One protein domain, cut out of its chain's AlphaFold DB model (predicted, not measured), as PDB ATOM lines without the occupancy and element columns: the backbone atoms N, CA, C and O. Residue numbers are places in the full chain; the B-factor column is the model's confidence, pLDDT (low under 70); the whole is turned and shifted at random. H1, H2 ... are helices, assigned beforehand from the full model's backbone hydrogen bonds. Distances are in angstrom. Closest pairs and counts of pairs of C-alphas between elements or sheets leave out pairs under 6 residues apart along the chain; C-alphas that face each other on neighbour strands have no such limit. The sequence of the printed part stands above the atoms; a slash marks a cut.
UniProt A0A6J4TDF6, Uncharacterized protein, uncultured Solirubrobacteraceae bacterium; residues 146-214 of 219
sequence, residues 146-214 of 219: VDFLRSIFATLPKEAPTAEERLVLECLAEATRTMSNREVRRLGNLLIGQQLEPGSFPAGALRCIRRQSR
ATOM      1  N   VAL A 146      37.807 -31.782 -31.017       96.75
ATOM      2  CA  VAL A 146      38.164 -33.129 -30.543       96.75
ATOM      3  C   VAL A 146      37.222 -33.591 -29.432       96.75
ATOM      4  O   VAL A 146      36.946 -34.781 -29.324       96.75
ATOM      5  N   ASP A 147      36.720 -32.657 -28.631       96.62
ATOM      6  CA  ASP A 147      35.647 -32.885 -27.664       96.62
ATOM      7  C   ASP A 147      34.370 -33.387 -28.345       96.62
ATOM      8  O   ASP A 147      33.837 -34.414 -27.933       96.62
ATOM      9  N   PHE A 148      33.959 -32.745 -29.442       95.69
ATOM     10  CA  PHE A 148      32.803 -33.175 -30.231       95.69
ATOM     11  C   PHE A 148      32.994 -34.583 -30.798       95.69
ATOM     12  O   PHE A 148      32.151 -35.453 -30.595       95.69
ATOM     13  N   LEU A 149      34.148 -34.845 -31.422       95.19
ATOM     14  CA  LEU A 149      34.474 -36.171 -31.953       95.19
ATOM     15  C   LEU A 149      34.454 -37.248 -30.861       95.19
ATOM     16  O   LEU A 149      33.838 -38.292 -31.046       95.19
ATOM     17  N   ARG A 150      35.079 -37.000 -29.700       95.00
ATOM     18  CA  ARG A 150      35.032 -37.932 -28.555       95.00
ATOM     19  C   ARG A 150      33.606 -38.184 -28.088       95.00
ATOM     20  O   ARG A 150      33.286 -39.315 -27.735       95.00
ATOM     21  N   SER A 151      32.768 -37.152 -28.087       94.69
ATOM     22  CA  SER A 151      31.369 -37.313 -27.720       94.69
ATOM     23  C   SER A 151      30.612 -38.171 -28.729       94.69
ATOM     24  O   SER A 151      29.853 -39.022 -28.284       94.69
ATOM     25  N   ILE A 152      30.860 -38.017 -30.037       91.62
ATOM     26  CA  ILE A 152      30.295 -38.903 -31.071       91.62
ATOM     27  C   ILE A 152      30.718 -40.354 -30.820       91.62
ATOM     28  O   ILE A 152      29.883 -41.254 -30.816       91.62
ATOM     29  N   PHE A 153      32.007 -40.594 -30.551       90.62
ATOM     30  CA  PHE A 153      32.502 -41.940 -30.244       90.62
ATOM     31  C   PHE A 153      31.843 -42.548 -29.004       90.62
ATOM     32  O   PHE A 153      31.537 -43.737 -28.987       90.62
ATOM     33  N   ALA A 154      31.607 -41.739 -27.970       89.38
ATOM     34  CA  ALA A 154      30.938 -42.181 -26.751       89.38
ATOM     35  C   ALA A 154      29.442 -42.482 -26.955       89.38
ATOM     36  O   ALA A 154      28.856 -43.190 -26.135       89.38
ATOM     37  N   THR A 155      28.838 -41.955 -28.023       86.44
ATOM     38  CA  THR A 155      27.422 -42.144 -28.371       86.44
ATOM     39  C   THR A 155      27.203 -43.150 -29.489       86.44
ATOM     40  O   THR A 155      26.064 -43.317 -29.917       86.44
ATOM     41  N   LEU A 156      28.264 -43.798 -29.988       81.06
ATOM     42  CA  LEU A 156      28.118 -44.836 -31.001       81.06
ATOM     43  C   LEU A 156      27.114 -45.888 -30.511       81.06
ATOM     44  O   LEU A 156      27.149 -46.266 -29.332       81.06
ATOM     45  N   PRO A 157      26.195 -46.330 -31.384       70.00
ATOM     46  CA  PRO A 157      25.121 -47.216 -30.982       70.00
ATOM     47  C   PRO A 157      25.700 -48.482 -30.357       70.00
ATOM     48  O   PRO A 157      26.545 -49.165 -30.933       70.00
ATOM     49  N   LYS A 158      25.210 -48.814 -29.159       66.00
ATOM     50  CA  LYS A 158      25.455 -50.129 -28.545       66.00
ATOM     51  C   LYS A 158      24.731 -51.243 -29.305       66.00
ATOM     52  O   LYS A 158      25.031 -52.419 -29.120       66.00
ATOM     53  N   GLU A 159      23.765 -50.865 -30.132       60.22
ATOM     54  CA  GLU A 159      23.012 -51.728 -31.030       60.22
ATOM     55  C   GLU A 159      23.752 -51.804 -32.365       60.22
ATOM     56  O   GLU A 159      23.421 -51.102 -33.314       60.22
ATOM     57  N   ALA A 160      24.803 -52.618 -32.417       70.44
ATOM     58  CA  ALA A 160      25.391 -53.004 -33.689       70.44
ATOM     59  C   ALA A 160      24.643 -54.228 -34.251       70.44
ATOM     60  O   ALA A 160      24.149 -55.035 -33.452       70.44
ATOM     61  N   PRO A 161      24.574 -54.403 -35.585       72.88
ATOM     62  CA  PRO A 161      23.935 -55.567 -36.205       72.88
ATOM     63  C   PRO A 161      24.466 -56.902 -35.664       72.88
ATOM     64  O   PRO A 161      23.721 -57.876 -35.545       72.88
ATOM     65  N   THR A 162      25.748 -56.936 -35.289       81.94
ATOM     66  CA  THR A 162      26.410 -58.110 -34.718       81.94
ATOM     67  C   THR A 162      27.080 -57.820 -33.369       81.94
ATOM     68  O   THR A 162      27.500 -56.704 -33.057       81.94
ATOM     69  N   ALA A 163      27.243 -58.863 -32.547       82.50
ATOM     70  CA  ALA A 163      27.996 -58.764 -31.292       82.50
ATOM     71  C   ALA A 163      29.475 -58.395 -31.522       82.50
ATOM     72  O   ALA A 163      30.079 -57.735 -30.677       82.50
ATOM     73  N   GLU A 164      30.036 -58.802 -32.662       79.62
ATOM     74  CA  GLU A 164      31.400 -58.478 -33.079       79.62
ATOM     75  C   GLU A 164      31.556 -56.978 -33.346       79.62
ATOM     76  O   GLU A 164      32.418 -56.333 -32.742       79.62
ATOM     77  N   GLU A 165      30.683 -56.396 -34.170       77.56
ATOM     78  CA  GLU A 165      30.693 -54.956 -34.442       77.56
ATOM     79  C   GLU A 165      30.515 -54.151 -33.155       77.56
ATOM     80  O   GLU A 165      31.250 -53.190 -32.928       77.56
ATOM     81  N   ARG A 166      29.621 -54.583 -32.255       81.88
ATOM     82  CA  ARG A 166      29.429 -53.921 -30.956       81.88
ATOM     83  C   ARG A 166      30.725 -53.874 -30.150       81.88
ATOM     84  O   ARG A 166      31.085 -52.819 -29.636       81.88
ATOM     85  N   LEU A 167      31.453 -54.986 -30.068       83.81
ATOM     86  CA  LEU A 167      32.735 -55.043 -29.361       83.81
ATOM     87  C   LEU A 167      33.804 -54.152 -30.019       83.81
ATOM     88  O   LEU A 167      34.645 -53.577 -29.323       83.81
ATOM     89  N   VAL A 168      33.787 -54.018 -31.350       84.19
ATOM     90  CA  VAL A 168      34.669 -53.076 -32.061       84.19
ATOM     91  C   VAL A 168      34.311 -51.633 -31.706       84.19
ATOM     92  O   VAL A 168      35.212 -50.874 -31.345       84.19
ATOM     93  N   LEU A 169      33.028 -51.262 -31.750       84.56
ATOM     94  CA  LEU A 169      32.558 -49.913 -31.413       84.56
ATOM     95  C   LEU A 169      32.865 -49.553 -29.953       84.56
ATOM     96  O   LEU A 169      33.398 -48.475 -29.692       84.56
ATOM     97  N   GLU A 170      32.630 -50.470 -29.012       85.19
ATOM     98  CA  GLU A 170      32.979 -50.294 -27.596       85.19
ATOM     99  C   GLU A 170      34.488 -50.104 -27.402       85.19
ATOM    100  O   GLU A 170      34.926 -49.201 -26.685       85.19
ATOM    101  N   CYS A 171      35.304 -50.913 -28.085       87.50
ATOM    102  CA  CYS A 171      36.753 -50.765 -28.033       87.50
ATOM    103  C   CYS A 171      37.215 -49.427 -28.624       87.50
ATOM    104  O   CYS A 171      38.101 -48.791 -28.055       87.50
ATOM    105  N   LEU A 172      36.628 -48.974 -29.738       87.00
ATOM    106  CA  LEU A 172      36.951 -47.676 -30.339       87.00
ATOM    107  C   LEU A 172      36.564 -46.522 -29.408       87.00
ATOM    108  O   LEU A 172      37.378 -45.622 -29.184       87.00
ATOM    109  N   ALA A 173      35.369 -46.576 -28.816       88.12
ATOM    110  CA  ALA A 173      34.916 -45.600 -27.830       88.12
ATOM    111  C   ALA A 173      35.889 -45.510 -26.641       88.12
ATOM    112  O   ALA A 173      36.278 -44.410 -26.250       88.12
ATOM    113  N   GLU A 174      36.366 -46.644 -26.120       88.25
ATOM    114  CA  GLU A 174      37.357 -46.659 -25.038       88.25
ATOM    115  C   GLU A 174      38.736 -46.163 -25.501       88.25
ATOM    116  O   GLU A 174      39.361 -45.322 -24.853       88.25
ATOM    117  N   ALA A 175      39.210 -46.625 -26.659       88.50
ATOM    118  CA  ALA A 175      40.521 -46.259 -27.183       88.50
ATOM    119  C   ALA A 175      40.636 -44.745 -27.405       88.50
ATOM    120  O   ALA A 175      41.660 -44.148 -27.060       88.50
ATOM    121  N   THR A 176      39.579 -44.098 -27.905       92.25
ATOM    122  CA  THR A 176      39.583 -42.644 -28.137       92.25
ATOM    123  C   THR A 176      39.790 -41.834 -26.862       92.25
ATOM    124  O   THR A 176      40.342 -40.738 -26.946       92.25
ATOM    125  N   ARG A 177      39.457 -42.371 -25.676       90.19
ATOM    126  CA  ARG A 177      39.713 -41.705 -24.387       90.19
ATOM    127  C   ARG A 177      41.200 -41.492 -24.128       90.19
ATOM    128  O   ARG A 177      41.573 -40.440 -23.615       90.19
ATOM    129  N   THR A 178      42.036 -42.440 -24.544       91.81
ATOM    130  CA  THR A 178      43.492 -42.428 -24.304       91.81
ATOM    131  C   THR A 178      44.312 -41.965 -25.508       91.81
ATOM    132  O   THR A 178      45.491 -41.651 -25.362       91.81
ATOM    133  N   MET A 179      43.700 -41.882 -26.692       93.62
ATOM    134  CA  MET A 179      44.332 -41.336 -27.894       93.62
ATOM    135  C   MET A 179      44.707 -39.863 -27.729       93.62
ATOM    136  O   MET A 179      44.021 -39.089 -27.053       93.62
ATOM    137  N   SER A 180      45.760 -39.444 -28.429       95.62
ATOM    138  CA  SER A 180      46.078 -38.024 -28.573       95.62
ATOM    139  C   SER A 180      44.993 -37.290 -29.373       95.62
ATOM    140  O   SER A 180      44.290 -37.869 -30.203       95.62
ATOM    141  N   ASN A 181      44.892 -35.971 -29.193       95.44
ATOM    142  CA  ASN A 181      43.949 -35.138 -29.950       95.44
ATOM    143  C   ASN A 181      44.133 -35.257 -31.472       95.44
ATOM    144  O   ASN A 181      43.162 -35.213 -32.226       95.44
ATOM    145  N   ARG A 182      45.379 -35.449 -31.922       94.88
ATOM    146  CA  ARG A 182      45.710 -35.674 -33.334       94.88
ATOM    147  C   ARG A 182      45.145 -37.000 -33.843       94.88
ATOM    148  O   ARG A 182      44.604 -37.039 -34.944       94.88
ATOM    149  N   GLU A 183      45.265 -38.070 -33.062       94.31
ATOM    150  CA  GLU A 183      44.752 -39.393 -33.432       94.31
ATOM    151  C   GLU A 183      43.227 -39.433 -33.446       94.31
ATOM    152  O   GLU A 183      42.663 -39.952 -34.405       94.31
ATOM    153  N   VAL A 184      42.565 -38.833 -32.448       94.88
ATOM    154  CA  VAL A 184      41.096 -38.736 -32.428       94.88
ATOM    155  C   VAL A 184      40.594 -37.965 -33.641       94.88
ATOM    156  O   VAL A 184      39.665 -38.419 -34.302       94.88
ATOM    157  N   ARG A 185      41.224 -36.832 -33.977       95.06
ATOM    158  CA  ARG A 185      40.846 -36.068 -35.171       95.06
ATOM    159  C   ARG A 185      41.022 -36.888 -36.441       95.06
ATOM    160  O   ARG A 185      40.115 -36.926 -37.260       95.06
ATOM    161  N   ARG A 186      42.158 -37.572 -36.588       92.50
ATOM    162  CA  ARG A 186      42.399 -38.437 -37.746       92.50
ATOM    163  C   ARG A 186      41.336 -39.533 -37.853       92.50
ATOM    164  O   ARG A 186      40.787 -39.716 -38.927       92.50
ATOM    165  N   LEU A 187      41.039 -40.236 -36.760       91.62
ATOM    166  CA  LEU A 187      40.025 -41.293 -36.753       91.62
ATOM    167  C   LEU A 187      38.624 -40.748 -37.063       91.62
ATOM    168  O   LEU A 187      37.918 -41.334 -37.874       91.62
ATOM    169  N   GLY A 188      38.243 -39.624 -36.450       92.06
ATOM    170  CA  GLY A 188      36.954 -38.974 -36.685       92.06
ATOM    171  C   GLY A 188      36.774 -38.551 -38.141       92.06
ATOM    172  O   GLY A 188      35.762 -38.885 -38.747       92.06
ATOM    173  N   ASN A 189      37.785 -37.905 -38.729       91.38
ATOM    174  CA  ASN A 189      37.760 -37.510 -40.137       91.38
ATOM    175  C   ASN A 189      37.623 -38.719 -41.074       91.38
ATOM    176  O   ASN A 189      36.867 -38.646 -42.035       91.38
ATOM    177  N   LEU A 190      38.311 -39.830 -40.784       89.19
ATOM    178  CA  LEU A 190      38.198 -41.053 -41.586       89.19
ATOM    179  C   LEU A 190      36.795 -41.661 -41.521       89.19
ATOM    180  O   LEU A 190      36.309 -42.149 -42.532       89.19
ATOM    181  N   LEU A 191      36.153 -41.641 -40.351       87.19
ATOM    182  CA  LEU A 191      34.801 -42.177 -40.193       87.19
ATOM    183  C   LEU A 191      33.762 -41.314 -40.901       87.19
ATOM    184  O   LEU A 191      32.968 -41.845 -41.665       87.19
ATOM    185  N   ILE A 192      33.816 -39.996 -40.706       88.69
ATOM    186  CA  ILE A 192      32.882 -39.061 -41.350       88.69
ATOM    187  C   ILE A 192      33.079 -39.060 -42.867       88.69
ATOM    188  O   ILE A 192      32.118 -39.104 -43.621       88.69
ATOM    189  N   GLY A 193      34.331 -39.065 -43.328       86.81
ATOM    190  CA  GLY A 193      34.653 -39.126 -44.750       86.81
ATOM    191  C   GLY A 193      34.462 -40.498 -45.398       86.81
ATOM    192  O   GLY A 193      34.793 -40.635 -46.574       86.81
ATOM    193  N   GLN A 194      34.012 -41.510 -44.644       82.12
ATOM    194  CA  GLN A 194      33.874 -42.908 -45.077       82.12
ATOM    195  C   GLN A 194      35.171 -43.510 -45.674       82.12
ATOM    196  O   GLN A 194      35.156 -44.343 -46.578       82.12
ATOM    197  N   GLN A 195      36.336 -43.115 -45.154       74.69
ATOM    198  CA  GLN A 195      37.670 -43.537 -45.615       74.69
ATOM    199  C   GLN A 195      38.216 -44.732 -44.817       74.69
ATOM    200  O   GLN A 195      39.333 -44.718 -44.282       74.69
ATOM    201  N   LEU A 196      37.426 -45.797 -44.719       76.56
ATOM    202  CA  LEU A 196      37.743 -46.974 -43.903       76.56
ATOM    203  C   LEU A 196      38.572 -48.020 -44.663       76.56
ATOM    204  O   LEU A 196      38.285 -49.213 -44.624       76.56
ATOM    205  N   GLU A 197      39.626 -47.586 -45.354       76.06
ATOM    206  CA  GLU A 197      40.545 -48.513 -46.018       76.06
ATOM    207  C   GLU A 197      41.463 -49.233 -45.006       76.06
ATOM    208  O   GLU A 197      41.973 -48.612 -44.062       76.06
ATOM    209  N   PRO A 198      41.747 -50.538 -45.195       62.97
ATOM    210  CA  PRO A 198      42.714 -51.265 -44.377       62.97
ATOM    211  C   PRO A 198      44.099 -50.591 -44.406       62.97
ATOM    212  O   PRO A 198      44.842 -50.693 -45.375       62.97
ATOM    213  N   GLY A 199      44.456 -49.895 -43.323       71.00
ATOM    214  CA  GLY A 199      45.719 -49.150 -43.188       71.00
ATOM    215  C   GLY A 199      45.555 -47.652 -42.906       71.00
ATOM    216  O   GLY A 199      46.515 -47.009 -42.479       71.00
ATOM    217  N   SER A 200      44.348 -47.096 -43.061       76.75
ATOM    218  CA  SER A 200      44.080 -45.686 -42.743       76.75
ATOM    219  C   SER A 200      43.992 -45.426 -41.230       76.75
ATOM    220  O   SER A 200      44.316 -44.325 -40.767       76.75
ATOM    221  N   PHE A 201      43.640 -46.456 -40.451       78.06
ATOM    222  CA  PHE A 201      43.393 -46.381 -39.013       78.06
ATOM    223  C   PHE A 201      44.651 -46.119 -38.163       78.06
ATOM    224  O   PHE A 201      45.703 -46.726 -38.384       78.06
ATOM    225  N   PRO A 202      44.550 -45.284 -37.109       78.75
ATOM    226  CA  PRO A 202      45.616 -45.135 -36.124       78.75
ATOM    227  C   PRO A 202      45.858 -46.441 -35.350       78.75
ATOM    228  O   PRO A 202      44.956 -47.262 -35.170       78.75
ATOM    229  N   ALA A 203      47.075 -46.617 -34.823       80.19
ATOM    230  CA  ALA A 203      47.494 -47.846 -34.139       80.19
ATOM    231  C   ALA A 203      46.594 -48.239 -32.950       80.19
ATOM    232  O   ALA A 203      46.428 -49.426 -32.663       80.19
ATOM    233  N   GLY A 204      45.993 -47.261 -32.260       74.62
ATOM    234  CA  GLY A 204      44.997 -47.516 -31.214       74.62
ATOM    235  C   GLY A 204      43.725 -48.189 -31.746       74.62
ATOM    236  O   GLY A 204      43.277 -49.167 -31.160       74.62
ATOM    237  N   ALA A 205      43.203 -47.743 -32.893       78.44
ATOM    238  CA  ALA A 205      42.011 -48.320 -33.523       78.44
ATOM    239  C   ALA A 205      42.298 -49.693 -34.156       78.44
ATOM    240  O   ALA A 205      41.500 -50.619 -34.028       78.44
ATOM    241  N   LEU A 206      43.483 -49.872 -34.753       81.75
ATOM    242  CA  LEU A 206      43.897 -51.168 -35.310       81.75
ATOM    243  C   LEU A 206      43.946 -52.282 -34.258       81.75
ATOM    244  O   LEU A 206      43.739 -53.442 -34.603       81.75
ATOM    245  N   ARG A 207      44.202 -51.962 -32.981       82.06
ATOM    246  CA  ARG A 207      44.137 -52.955 -31.896       82.06
ATOM    247  C   ARG A 207      42.718 -53.480 -31.681       82.06
ATOM    248  O   ARG A 207      42.575 -54.676 -31.450       82.06
ATOM    249  N   CYS A 208      41.703 -52.627 -31.806       82.00
ATOM    250  CA  CYS A 208      40.301 -53.032 -31.698       82.00
ATOM    251  C   CYS A 208      39.906 -53.988 -32.824       82.00
ATOM    252  O   CYS A 208      39.342 -55.044 -32.561       82.00
ATOM    253  N   ILE A 209      40.301 -53.659 -34.056       78.12
ATOM    254  CA  ILE A 209      40.004 -54.471 -35.241       78.12
ATOM    255  C   ILE A 209      40.766 -55.810 -35.189       78.12
ATOM    256  O   ILE A 209      40.184 -56.875 -35.354       78.12
ATOM    257  N   ARG A 210      42.074 -55.790 -34.886       80.62
ATOM    258  CA  ARG A 210      42.922 -57.001 -34.906       80.62
ATOM    259  C   ARG A 210      42.651 -57.987 -33.772       80.62
ATOM    260  O   ARG A 210      42.965 -59.164 -33.925       80.62
ATOM    261  N   ARG A 211      42.146 -57.531 -32.619       72.00
ATOM    262  CA  ARG A 211      41.847 -58.421 -31.483       72.00
ATOM    263  C   ARG A 211      40.686 -59.373 -31.797       72.00
ATOM    264  O   ARG A 211      40.680 -60.467 -31.249       72.00
ATOM    265  N   GLN A 212      39.781 -58.977 -32.694       62.72
ATOM    266  CA  GLN A 212      38.654 -59.787 -33.174       62.72
ATOM    267  C   GLN A 212      39.096 -60.859 -34.173       62.72
ATOM    268  O   GLN A 212      38.664 -62.000 -34.099       62.72
ATOM    269  N   SER A 213      40.029 -60.531 -35.073       62.97
ATOM    270  CA  SER A 213      40.450 -61.439 -36.151       62.97
ATOM    271  C   SER A 213      41.286 -62.641 -35.687       62.97
ATOM    272  O   SER A 213      41.759 -63.408 -36.524       62.97
ATOM    273  N   ARG A 214      41.531 -62.804 -34.379       66.19
ATOM    274  CA  ARG A 214      42.151 -64.024 -33.855       66.19
ATOM    275  C   ARG A 214      41.046 -65.064 -33.668       66.19
ATOM    276  O   ARG A 214      40.250 -64.881 -32.752       66.19
TER     277      ARG A 214
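Overview. This is residues 146 to 214 of the 219 residues of an uncharacterized protein of uncultured Solirubrobacteraceae bacterium (UniProt A0A6J4TDF6). A small body of four helices, in which H4 lies side by side with the longest helix, H2, and H1 packs on residues 172 to 177 of H2, while H3 crosses H1 steeply. The printed part has 69 residues with four named helices, H1 to H4 in order along the chain, and no named strand; the class is all helix, with 47 residues in the helices. It is compact, with a radius of gyration of the C-alphas of 11.3 A, and its outline is rounded, 28 by 24 by 22 A.

Along the chain. H1, residues 146 to 154, begins at C-alpha 146 (38.164, -33.129, -30.543) and is 12.2 A long. H2, residues 163 to 178, is 23.6 A long. H3, residues 181 to 192, is 16.4 A long. H4, residues 203 to 212, is 14.9 A long and ends at C-alpha 212 (38.654, -59.787, -33.174).

Arrangement. H1 and H2 form a helical hairpin, at a shallow tilt of 28 degrees, opposite ways; their closest C-alphas, of Phe 153 and Ala 173, are 5.0 A apart. H1 touches H3 at a steep tilt of 58 degrees, the same way, the closest C-alphas being those of Leu 149 and Gly 188, 6.0 A apart. H2 and H3 are close but not clearly touching. H2 touches H4 at a shallow tilt of 24 degrees, opposite ways; the closest C-alphas, of Cys 171 and Cys 208, are 5.6 A apart. H1 and H4 are apart. The helix packing is mostly aligned, but only just: 2 of 3 touching pairs are at a shallow tilt. In H1 and H3 every O i to N i+4 pair is within hydrogen-bond range; in H2 10 of 12 are, in H4 4 of 6.

Size, cuts and confidence. The C-alphas of Phe 148 and Arg 214, the two farthest apart, are 32.4 A apart. The printed part has no cut and no long link; the link from H2 to H3 is tight. Confidence is under 70 at residues 158 to 159, 198 and 212 to 214.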